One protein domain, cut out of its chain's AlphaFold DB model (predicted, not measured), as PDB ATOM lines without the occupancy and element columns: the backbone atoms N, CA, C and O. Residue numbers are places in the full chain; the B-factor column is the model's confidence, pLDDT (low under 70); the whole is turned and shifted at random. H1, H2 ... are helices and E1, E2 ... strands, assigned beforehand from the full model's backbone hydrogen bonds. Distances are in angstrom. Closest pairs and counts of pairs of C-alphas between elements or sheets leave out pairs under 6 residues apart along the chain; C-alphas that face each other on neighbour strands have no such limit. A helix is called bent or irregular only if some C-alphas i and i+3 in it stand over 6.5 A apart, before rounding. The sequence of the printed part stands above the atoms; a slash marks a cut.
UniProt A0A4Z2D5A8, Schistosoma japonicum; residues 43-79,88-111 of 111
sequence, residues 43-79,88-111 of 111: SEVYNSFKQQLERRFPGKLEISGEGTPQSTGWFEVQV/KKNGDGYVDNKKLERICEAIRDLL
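What this domain is: This is residues 43 to 79 and 88 to 111 of the 111 residues of a protein of Schistosoma japonicum (UniProt A0A4Z2D5A8). The longest helix, H3, makes one side of a four-sided frame with few contacts between its sides; H1, E1 and E2 make the others, and the short helix H2 lies at a corner beyond the start of E2. H1 and E1 run side by side in opposite directions along the long axis, joined at one end by residues 57 to 60, and the loop of residues 67 to 75 makes the other end. The printed part has 61 residues, with three named helices and two named strands in the order H1, E1, E2, H2, H3, of mixed class, helices and strands. The two strands do not pair with each other, and each pairs with no named strand. The whole is compact, with a radius of gyration of the C-alphas of 12.0 A, and its outline is elongated, spanning 33 by 20 by 20 A.

How they stand to each other: H3, residues 97 to 110, and H1, residues 44 to 56, are close but not clearly touching, with the closest C-alphas, those of Leu 53 and Cys 104, 7.3 A apart. They run the same way at a steep tilt of 48 degrees. The closest C-alphas of H1 and E1, residues 61 to 66, are those of Glu 54 and Leu 61, 6.9 A apart. E2, residues 76 to 79, and H3 are near each other, with 6 pairs of C-alphas within 10 A. E1 and E2 are near each other, with 8 such pairs, and each pairs with no named strand. The closest C-alphas of E2 and H2, residues 88 to 92, are those of Glu 76 and Lys 88, 6.3 A apart. H2 and H3 are apart, only just, with their closest C-alphas at 8.3 A. H1 and E2 are apart, as are E1 and H3. Every O i to N i+4 pair is within hydrogen-bond range in H1 and H3; in H2 it is 0 of 1, with 1 of 2 O i to N i+3 pairs within range.

Where its parts are: H3 is 20.1 A long from first to last C-alpha, and C-alpha 110 lies at (307.790, 251.072, 357.042). H1 is 18.4 A long and begins with C-alpha 44 at (313.819, 225.204, 356.957). E1 is 16.3 A long, with C-alpha 66 at (323.759, 236.477, 358.712), and E2 is 10.2 A. H2, 4.9 A, is irregular: C-alphas 89 and 92 are 7.2 A apart.

The domain as a whole: The two C-alphas farthest apart, those of Pro 58 and Gln 70, are 33.3 A apart. Residues 80 to 87 are cut out, and C-alphas 79 and 88 are 15.7 A apart across the cut. Of the links that are printed whole, H1 to E1 and H2 to H3 are tight and E1 to E2 is short. The mean pLDDT of the printed part is 82.9, and it is under 70 at residues 43 to 44 and 67 to 73.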
ATOM      1  N   SER A  43     318.320 226.810 357.164       63.12
ATOM      2  CA  SER A  43     317.306 226.312 358.086       63.12
ATOM      3  C   SER A  43     315.943 226.364 357.405       63.12
ATOM      4  O   SER A  43     315.575 227.377 356.802       63.12
ATOM      5  N   GLU A  44     315.182 225.279 357.497       68.81
ATOM      6  CA  GLU A  44     313.819 225.204 356.957       68.81
ATOM      7  C   GLU A  44     312.942 226.348 357.497       68.81
ATOM      8  O   GLU A  44     312.100 226.888 356.779       68.81
ATOM      9  N   VAL A  45     313.222 226.793 358.727       74.00
ATOM     10  CA  VAL A  45     312.579 227.938 359.383       74.00
ATOM     11  C   VAL A  45     312.872 229.255 358.657       74.00
ATOM     12  O   VAL A  45     311.931 229.974 358.327       74.00
ATOM     13  N   TYR A  46     314.140 229.569 358.361       78.50
ATOM     14  CA  TYR A  46     314.509 230.791 357.632       78.50
ATOM     15  C   TYR A  46     313.904 230.813 356.227       78.50
ATOM     16  O   TYR A  46     313.324 231.815 355.818       78.50
ATOM     17  N   ASN A  47     313.969 229.692 355.508       81.31
ATOM     18  CA  ASN A  47     313.418 229.606 354.156       81.31
ATOM     19  C   ASN A  47     311.898 229.755 354.141       81.31
ATOM     20  O   ASN A  47     311.360 230.481 353.306       81.31
ATOM     21  N   SER A  48     311.205 229.098 355.074       83.69
ATOM     22  CA  SER A  48     309.759 229.242 355.233       83.69
ATOM     23  C   SER A  48     309.382 230.681 355.591       83.69
ATOM     24  O   SER A  48     308.449 231.241 355.016       83.69
ATOM     25  N   PHE A  49     310.130 231.316 356.495       86.38
ATOM     26  CA  PHE A  49     309.929 232.713 356.873       86.38
ATOM     27  C   PHE A  49     310.130 233.666 355.685       86.38
ATOM     28  O   PHE A  49     309.241 234.462 355.373       86.38
ATOM     29  N   LYS A  50     311.251 233.531 354.970       86.62
ATOM     30  CA  LYS A  50     311.576 234.330 353.783       86.62
ATOM     31  C   LYS A  50     310.497 234.205 352.708       86.62
ATOM     32  O   LYS A  50     309.971 235.220 352.261       86.62
ATOM     33  N   GLN A  51     310.098 232.982 352.358       89.25
ATOM     34  CA  GLN A  51     309.055 232.750 351.354       89.25
ATOM     35  C   GLN A  51     307.711 233.371 351.749       89.25
ATOM     36  O   GLN A  51     306.984 233.876 350.895       89.25
ATOM     37  N   GLN A  52     307.351 233.333 353.033       90.62
ATOM     38  CA  GLN A  52     306.114 233.954 353.503       90.62
ATOM     39  C   GLN A  52     306.153 235.477 353.356       90.62
ATOM     40  O   GLN A  52     305.168 236.056 352.899       90.62
ATOM     41  N   LEU A  53     307.283 236.119 353.664       90.88
ATOM     42  CA  LEU A  53     307.454 237.557 353.454       90.88
ATOM     43  C   LEU A  53     307.446 237.929 351.969       90.88
ATOM     44  O   LEU A  53     306.705 238.827 351.577       90.88
ATOM     45  N   GLU A  54     308.180 237.204 351.123       90.38
ATOM     46  CA  GLU A  54     308.214 237.449 349.674       90.38
ATOM     47  C   GLU A  54     306.822 237.319 349.033       90.38
ATOM     48  O   GLU A  54     306.451 238.126 348.182       90.38
ATOM     49  N   ARG A  55     306.005 236.353 349.485       91.06
ATOM     50  CA  ARG A  55     304.609 236.203 349.033       91.06
ATOM     51  C   ARG A  55     303.715 237.366 349.458       91.06
ATOM     52  O   ARG A  55     302.778 237.699 348.739       91.06
ATOM     53  N   ARG A  56     303.955 237.956 350.632       91.56
ATOM     54  CA  ARG A  56     303.156 239.081 351.153       91.56
ATOM     55  C   ARG A  56     303.609 240.430 350.597       91.56
ATOM     56  O   ARG A  56     302.784 241.333 350.483       91.56
ATOM     57  N   PHE A  57     304.879 240.552 350.221       91.38
ATOM     58  CA  PHE A  57     305.505 241.792 349.766       91.38
ATOM     59  C   PHE A  57     306.316 241.584 348.476       91.38
ATOM     60  O   PHE A  57     307.534 241.791 348.461       91.38
ATOM     61  N   PRO A  58     305.662 241.185 347.372       89.44
ATOM     62  CA  PRO A  58     306.358 240.862 346.132       89.44
ATOM     63  C   PRO A  58     307.106 242.088 345.590       89.44
ATOM     64  O   PRO A  58     306.498 243.121 345.306       89.44
ATOM     65  N   GLY A  59     308.431 241.972 345.464       87.81
ATOM     66  CA  GLY A  59     309.302 243.019 344.914       87.81
ATOM     67  C   GLY A  59     309.481 244.260 345.798       87.81
ATOM     68  O   GLY A  59     309.960 245.276 345.302       87.81
ATOM     69  N   LYS A  60     309.076 244.200 347.075       89.25
ATOM     70  CA  LYS A  60     309.210 245.317 348.031       89.25
ATOM     71  C   LYS A  60     310.241 245.080 349.133       89.25
ATOM     72  O   LYS A  60     310.610 246.034 349.813       89.25
ATOM     73  N   LEU A  61     310.662 243.831 349.328       88.81
ATOM     74  CA  LEU A  61     311.602 243.436 350.373       88.81
ATOM     75  C   LEU A  61     312.859 242.823 349.780       88.81
ATOM     76  O   LEU A  61     312.786 242.007 348.860       88.81
ATOM     77  N   GLU A  62     313.988 243.154 350.388       88.62
ATOM     78  CA  GLU A  62     315.261 242.478 350.181       88.62
ATOM     79  C   GLU A  62     315.692 241.858 351.511       88.62
ATOM     80  O   GLU A  62     315.869 242.568 352.494       88.62
ATOM     81  N   ILE A  63     315.786 240.527 351.576       85.75
ATOM     82  CA  ILE A  63     316.035 239.794 352.827       85.75
ATOM     83  C   ILE A  63     317.425 239.161 352.771       85.75
ATOM     84  O   ILE A  63     317.661 238.258 351.957       85.75
ATOM     85  N   SER A  64     318.307 239.608 353.665       82.81
ATOM     86  CA  SER A  64     319.641 239.052 353.891       82.81
ATOM     87  C   SER A  64     319.694 238.265 355.202       82.81
ATOM     88  O   SER A  64     318.995 238.594 356.161       82.81
ATOM     89  N   GLY A  65     320.516 237.215 355.238       77.56
ATOM     90  CA  GLY A  65     320.693 236.348 356.400       77.56
ATOM     91  C   GLY A  65     322.152 236.295 356.839       77.56
ATOM     92  O   GLY A  65     323.016 235.971 356.025       77.56
ATOM     93  N   GLU A  66     322.422 236.560 358.116       75.75
ATOM     94  CA  GLU A  66     323.759 236.477 358.712       75.75
ATOM     95  C   GLU A  66     323.822 235.380 359.779       75.75
ATOM     96  O   GLU A  66     323.020 235.330 360.719       75.75
ATOM     97  N   GLY A  67     324.801 234.486 359.635       66.31
ATOM     98  CA  GLY A  67     325.068 233.435 360.609       66.31
ATOM     99  C   GLY A  67     325.953 233.936 361.747       66.31
ATOM    100  O   GLY A  67     326.979 234.568 361.508       66.31
ATOM    101  N   THR A  68     325.595 233.609 362.992       64.56
ATOM    102  CA  THR A  68     326.403 233.909 364.185       64.56
ATOM    103  C   THR A  68     327.166 232.662 364.649       64.56
ATOM    104  O   THR A  68     326.649 231.915 365.482       64.56
ATOM    105  N   PRO A  69     328.400 232.407 364.168       58.25
ATOM    106  CA  PRO A  69     329.108 231.143 364.412       58.25
ATOM    107  C   PRO A  69     329.405 230.859 365.894       58.25
ATOM    108  O   PRO A  69     329.693 229.724 366.257       58.25
ATOM    109  N   GLN A  70     329.335 231.874 366.759       58.84
ATOM    110  CA  GLN A  70     329.626 231.774 368.194       58.84
ATOM    111  C   GLN A  70     328.381 231.865 369.090       58.84
ATOM    112  O   GLN A  70     328.508 231.853 370.312       58.84
ATOM    113  N   SER A  71     327.180 232.003 368.524       57.31
ATOM    114  CA  SER A  71     325.945 232.168 369.299       57.31
ATOM    115  C   SER A  71     324.841 231.288 368.747       57.31
ATOM    116  O   SER A  71     324.421 231.441 367.605       57.31
ATOM    117  N   THR A  72     324.376 230.361 369.580       61.25
ATOM    118  CA  THR A  72     323.306 229.423 369.256       61.25
ATOM    119  C   THR A  72     321.967 229.916 369.802       61.25
ATOM    120  O   THR A  72     321.896 230.595 370.826       61.25
ATOM    121  N   GLY A  73     320.875 229.581 369.109       64.62
ATOM    122  CA  GLY A  73     319.515 229.879 369.569       64.62
ATOM    123  C   GLY A  73     319.020 231.290 369.242       64.62
ATOM    124  O   GLY A  73     317.993 231.705 369.780       64.62
ATOM    125  N   TRP A  74     319.712 232.008 368.358       73.81
ATOM    126  CA  TRP A  74     319.355 233.368 367.962       73.81
ATOM    127  C   TRP A  74     318.477 233.341 366.711       73.81
ATOM    128  O   TRP A  74     318.706 232.561 365.788       73.81
ATOM    129  N   PHE A  75     317.445 234.178 366.723       83.00
ATOM    130  CA  PHE A  75     316.626 234.485 365.558       83.00
ATOM    131  C   PHE A  75     316.090 235.899 365.744       83.00
ATOM    132  O   PHE A  75     315.174 236.124 366.543       83.00
ATOM    133  N   GLU A  76     316.711 236.843 365.055       87.06
ATOM    134  CA  GLU A  76     316.381 238.260 365.117       87.06
ATOM    135  C   GLU A  76     316.048 238.762 363.719       87.06
ATOM    136  O   GLU A  76     316.729 238.425 362.756       87.06
ATOM    137  N   VAL A  77     314.975 239.538 363.613       88.94
ATOM    138  CA  VAL A  77     314.536 240.164 362.366       88.94
ATOM    139  C   VAL A  77     314.595 241.659 362.590       88.94
ATOM    140  O   VAL A  77     313.878 242.173 363.447       88.94
ATOM    141  N   GLN A  78     315.420 242.359 361.824       90.12
ATOM    142  CA  GLN A  78     315.528 243.811 361.886       90.12
ATOM    143  C   GLN A  78     315.495 244.421 360.490       90.12
ATOM    144  O   GLN A  78     315.843 243.779 359.500       90.12
ATOM    145  N   VAL A  79     315.099 245.683 360.417       91.56
ATOM    146  CA  VAL A  79     315.327 246.499 359.223       91.56
ATOM    147  C   VAL A  79     316.778 246.981 359.239       91.56
ATOM    148  O   VAL A  79     317.299 247.326 360.300       91.56
ATOM    149  N   LYS A  88     314.086 236.432 369.209       82.94
ATOM    150  CA  LYS A  88     313.984 235.220 370.025       82.94
ATOM    151  C   LYS A  88     314.786 235.343 371.323       82.94
ATOM    152  O   LYS A  88     314.337 234.862 372.361       82.94
ATOM    153  N   LYS A  89     315.948 236.003 371.269       79.50
ATOM    154  CA  LYS A  89     316.839 236.204 372.419       79.50
ATOM    155  C   LYS A  89     316.196 237.089 373.486       79.50
ATOM    156  O   LYS A  89     316.369 236.822 374.671       79.50
ATOM    157  N   ASN A  90     315.430 238.095 373.070       80.62
ATOM    158  CA  ASN A  90     314.757 239.019 373.981       80.62
ATOM    159  C   ASN A  90     313.439 238.470 374.566       80.62
ATOM    160  O   ASN A  90     312.714 239.194 375.241       80.62
ATOM    161  N   GLY A  91     313.126 237.191 374.325       81.69
ATOM    162  CA  GLY A  91     311.966 236.517 374.907       81.69
ATOM    163  C   GLY A  91     310.747 236.396 373.990       81.69
ATOM    164  O   GLY A  91     309.761 235.795 374.408       81.69
ATOM    165  N   ASP A  92     310.800 236.861 372.733       81.25
ATOM    166  CA  ASP A  92     309.691 236.640 371.786       81.25
ATOM    167  C   ASP A  92     309.551 235.165 371.372       81.25
ATOM    168  O   ASP A  92     308.518 234.748 370.845       81.25
ATOM    169  N   GLY A  93     310.571 234.340 371.612       82.12
ATOM    170  CA  GLY A  93     310.550 232.925 371.254       82.12
ATOM    171  C   GLY A  93     310.542 232.689 369.738       82.12
ATOM    172  O   GLY A  93     311.016 233.508 368.948       82.12
ATOM    173  N   TYR A  94     310.038 231.525 369.323       80.50
ATOM    174  CA  TYR A  94     309.943 231.151 367.907       80.50
ATOM    175  C   TYR A  94     308.882 231.978 367.173       80.50
ATOM    176  O   TYR A  94     307.913 232.437 367.780       80.50
ATOM    177  N   VAL A  95     309.072 232.180 365.865       83.00
ATOM    178  CA  VAL A  95     308.105 232.891 365.020       83.00
ATOM    179  C   VAL A  95     306.913 231.982 364.740       83.00
ATOM    180  O   VAL A  95     306.979 231.086 363.904       83.00
ATOM    181  N   ASP A  96     305.815 232.244 365.438       85.31
ATOM    182  CA  ASP A  96     304.507 231.649 365.160       85.31
ATOM    183  C   ASP A  96     303.727 232.520 364.163       85.31
ATOM    184  O   ASP A  96     304.076 233.680 363.936       85.31
ATOM    185  N   ASN A  97     302.594 232.027 363.653       85.31
ATOM    186  CA  ASN A  97     301.736 232.778 362.721       85.31
ATOM    187  C   ASN A  97     301.367 234.186 363.231       85.31
ATOM    188  O   ASN A  97     301.464 235.154 362.485       85.31
ATOM    189  N   LYS A  98     301.025 234.328 364.521       88.12
ATOM    190  CA  LYS A  98     300.700 235.638 365.121       88.12
ATOM    191  C   LYS A  98     301.892 236.597 365.127       88.12
ATOM    192  O   LYS A  98     301.721 237.795 364.942       88.12
ATOM    193  N   LYS A  99     303.102 236.089 365.372       88.50
ATOM    194  CA  LYS A  99     304.318 236.916 365.419       88.50
ATOM    195  C   LYS A  99     304.761 237.296 364.012       88.50
ATOM    196  O   LYS A  99     305.132 238.440 363.786       88.50
ATOM    197  N   LEU A 100     304.617 236.377 363.057       89.75
ATOM    198  CA  LEU A 100     304.805 236.664 361.640       89.75
ATOM    199  C   LEU A 100     303.880 237.791 361.167       89.75
ATOM    200  O   LEU A 100     304.335 238.688 360.462       89.75
ATOM    201  N   GLU A 101     302.606 237.778 361.568       92.25
ATOM    202  CA  GLU A 101     301.671 238.858 361.233       92.25
ATOM    203  C   GLU A 101     302.108 240.206 361.810       92.25
ATOM    204  O   GLU A 101     302.112 241.186 361.068       92.25
ATOM    205  N   ARG A 102     302.576 240.251 363.065       92.19
ATOM    206  CA  ARG A 102     303.114 241.478 363.684       92.19
ATOM    207  C   ARG A 102     304.346 242.009 362.951       92.19
ATOM    208  O   ARG A 102     304.437 243.206 362.701       92.19
ATOM    209  N   ILE A 103     305.263 241.126 362.552       91.19
ATOM    210  CA  ILE A 103     306.422 241.498 361.727       91.19
ATOM    211  C   ILE A 103     305.948 242.070 360.385       91.19
ATOM    212  O   ILE A 103     306.444 243.101 359.941       91.19
ATOM    213  N   CYS A 104     304.959 241.440 359.744       92.00
ATOM    214  CA  CYS A 104     304.394 241.938 358.490       92.00
ATOM    215  C   CYS A 104     303.705 243.300 358.656       92.00
ATOM    216  O   CYS A 104     303.776 244.120 357.749       92.00
ATOM    217  N   GLU A 105     303.007 243.543 359.763       93.69
ATOM    218  CA  GLU A 105     302.402 244.846 360.063       93.69
ATOM    219  C   GLU A 105     303.469 245.925 360.220       93.69
ATOM    220  O   GLU A 105     303.402 246.937 359.533       93.69
ATOM    221  N   ALA A 106     304.514 245.658 361.005       92.62
ATOM    222  CA  ALA A 106     305.622 246.593 361.157       92.62
ATOM    223  C   ALA A 106     306.325 246.881 359.819       92.62
ATOM    224  O   ALA A 106     306.659 248.022 359.528       92.62
ATOM    225  N   ILE A 107     306.498 245.869 358.965       91.62
ATOM    226  CA  ILE A 107     307.017 246.061 357.605       91.62
ATOM    227  C   ILE A 107     306.073 246.932 356.766       91.62
ATOM    228  O   ILE A 107     306.550 247.792 356.035       91.62
ATOM    229  N   ARG A 108     304.748 246.729 356.844       91.56
ATOM    230  CA  ARG A 108     303.768 247.554 356.109       91.56
ATOM    231  C   ARG A 108     303.841 249.020 356.507       91.56
ATOM    232  O   ARG A 108     303.725 249.855 355.625       91.56
ATOM    233  N   ASP A 109     304.041 249.303 357.788       90.81
ATOM    234  CA  ASP A 109     304.146 250.674 358.295       90.81
ATOM    235  C   ASP A 109     305.457 251.364 357.869       90.81
ATOM    236  O   ASP A 109     305.547 252.590 357.900       90.81
ATOM    237  N   LEU A 110     306.471 250.587 357.468       87.88
ATOM    238  CA  LEU A 110     307.790 251.072 357.042       87.88
ATOM    239  C   LEU A 110     307.969 251.144 355.514       87.88
ATOM    240  O   LEU A 110     308.987 251.665 355.055       87.88
ATOM    241  N   LEU A 111     307.023 250.603 354.739       85.81
ATOM    242  CA  LEU A 111     307.009 250.614 353.268       85.81
ATOM    243  C   LEU A 111     306.297 251.849 352.707       85.81
ATOM    244  O   LEU A 111     306.819 252.408 351.714       85.81
TER     245      LEU A 111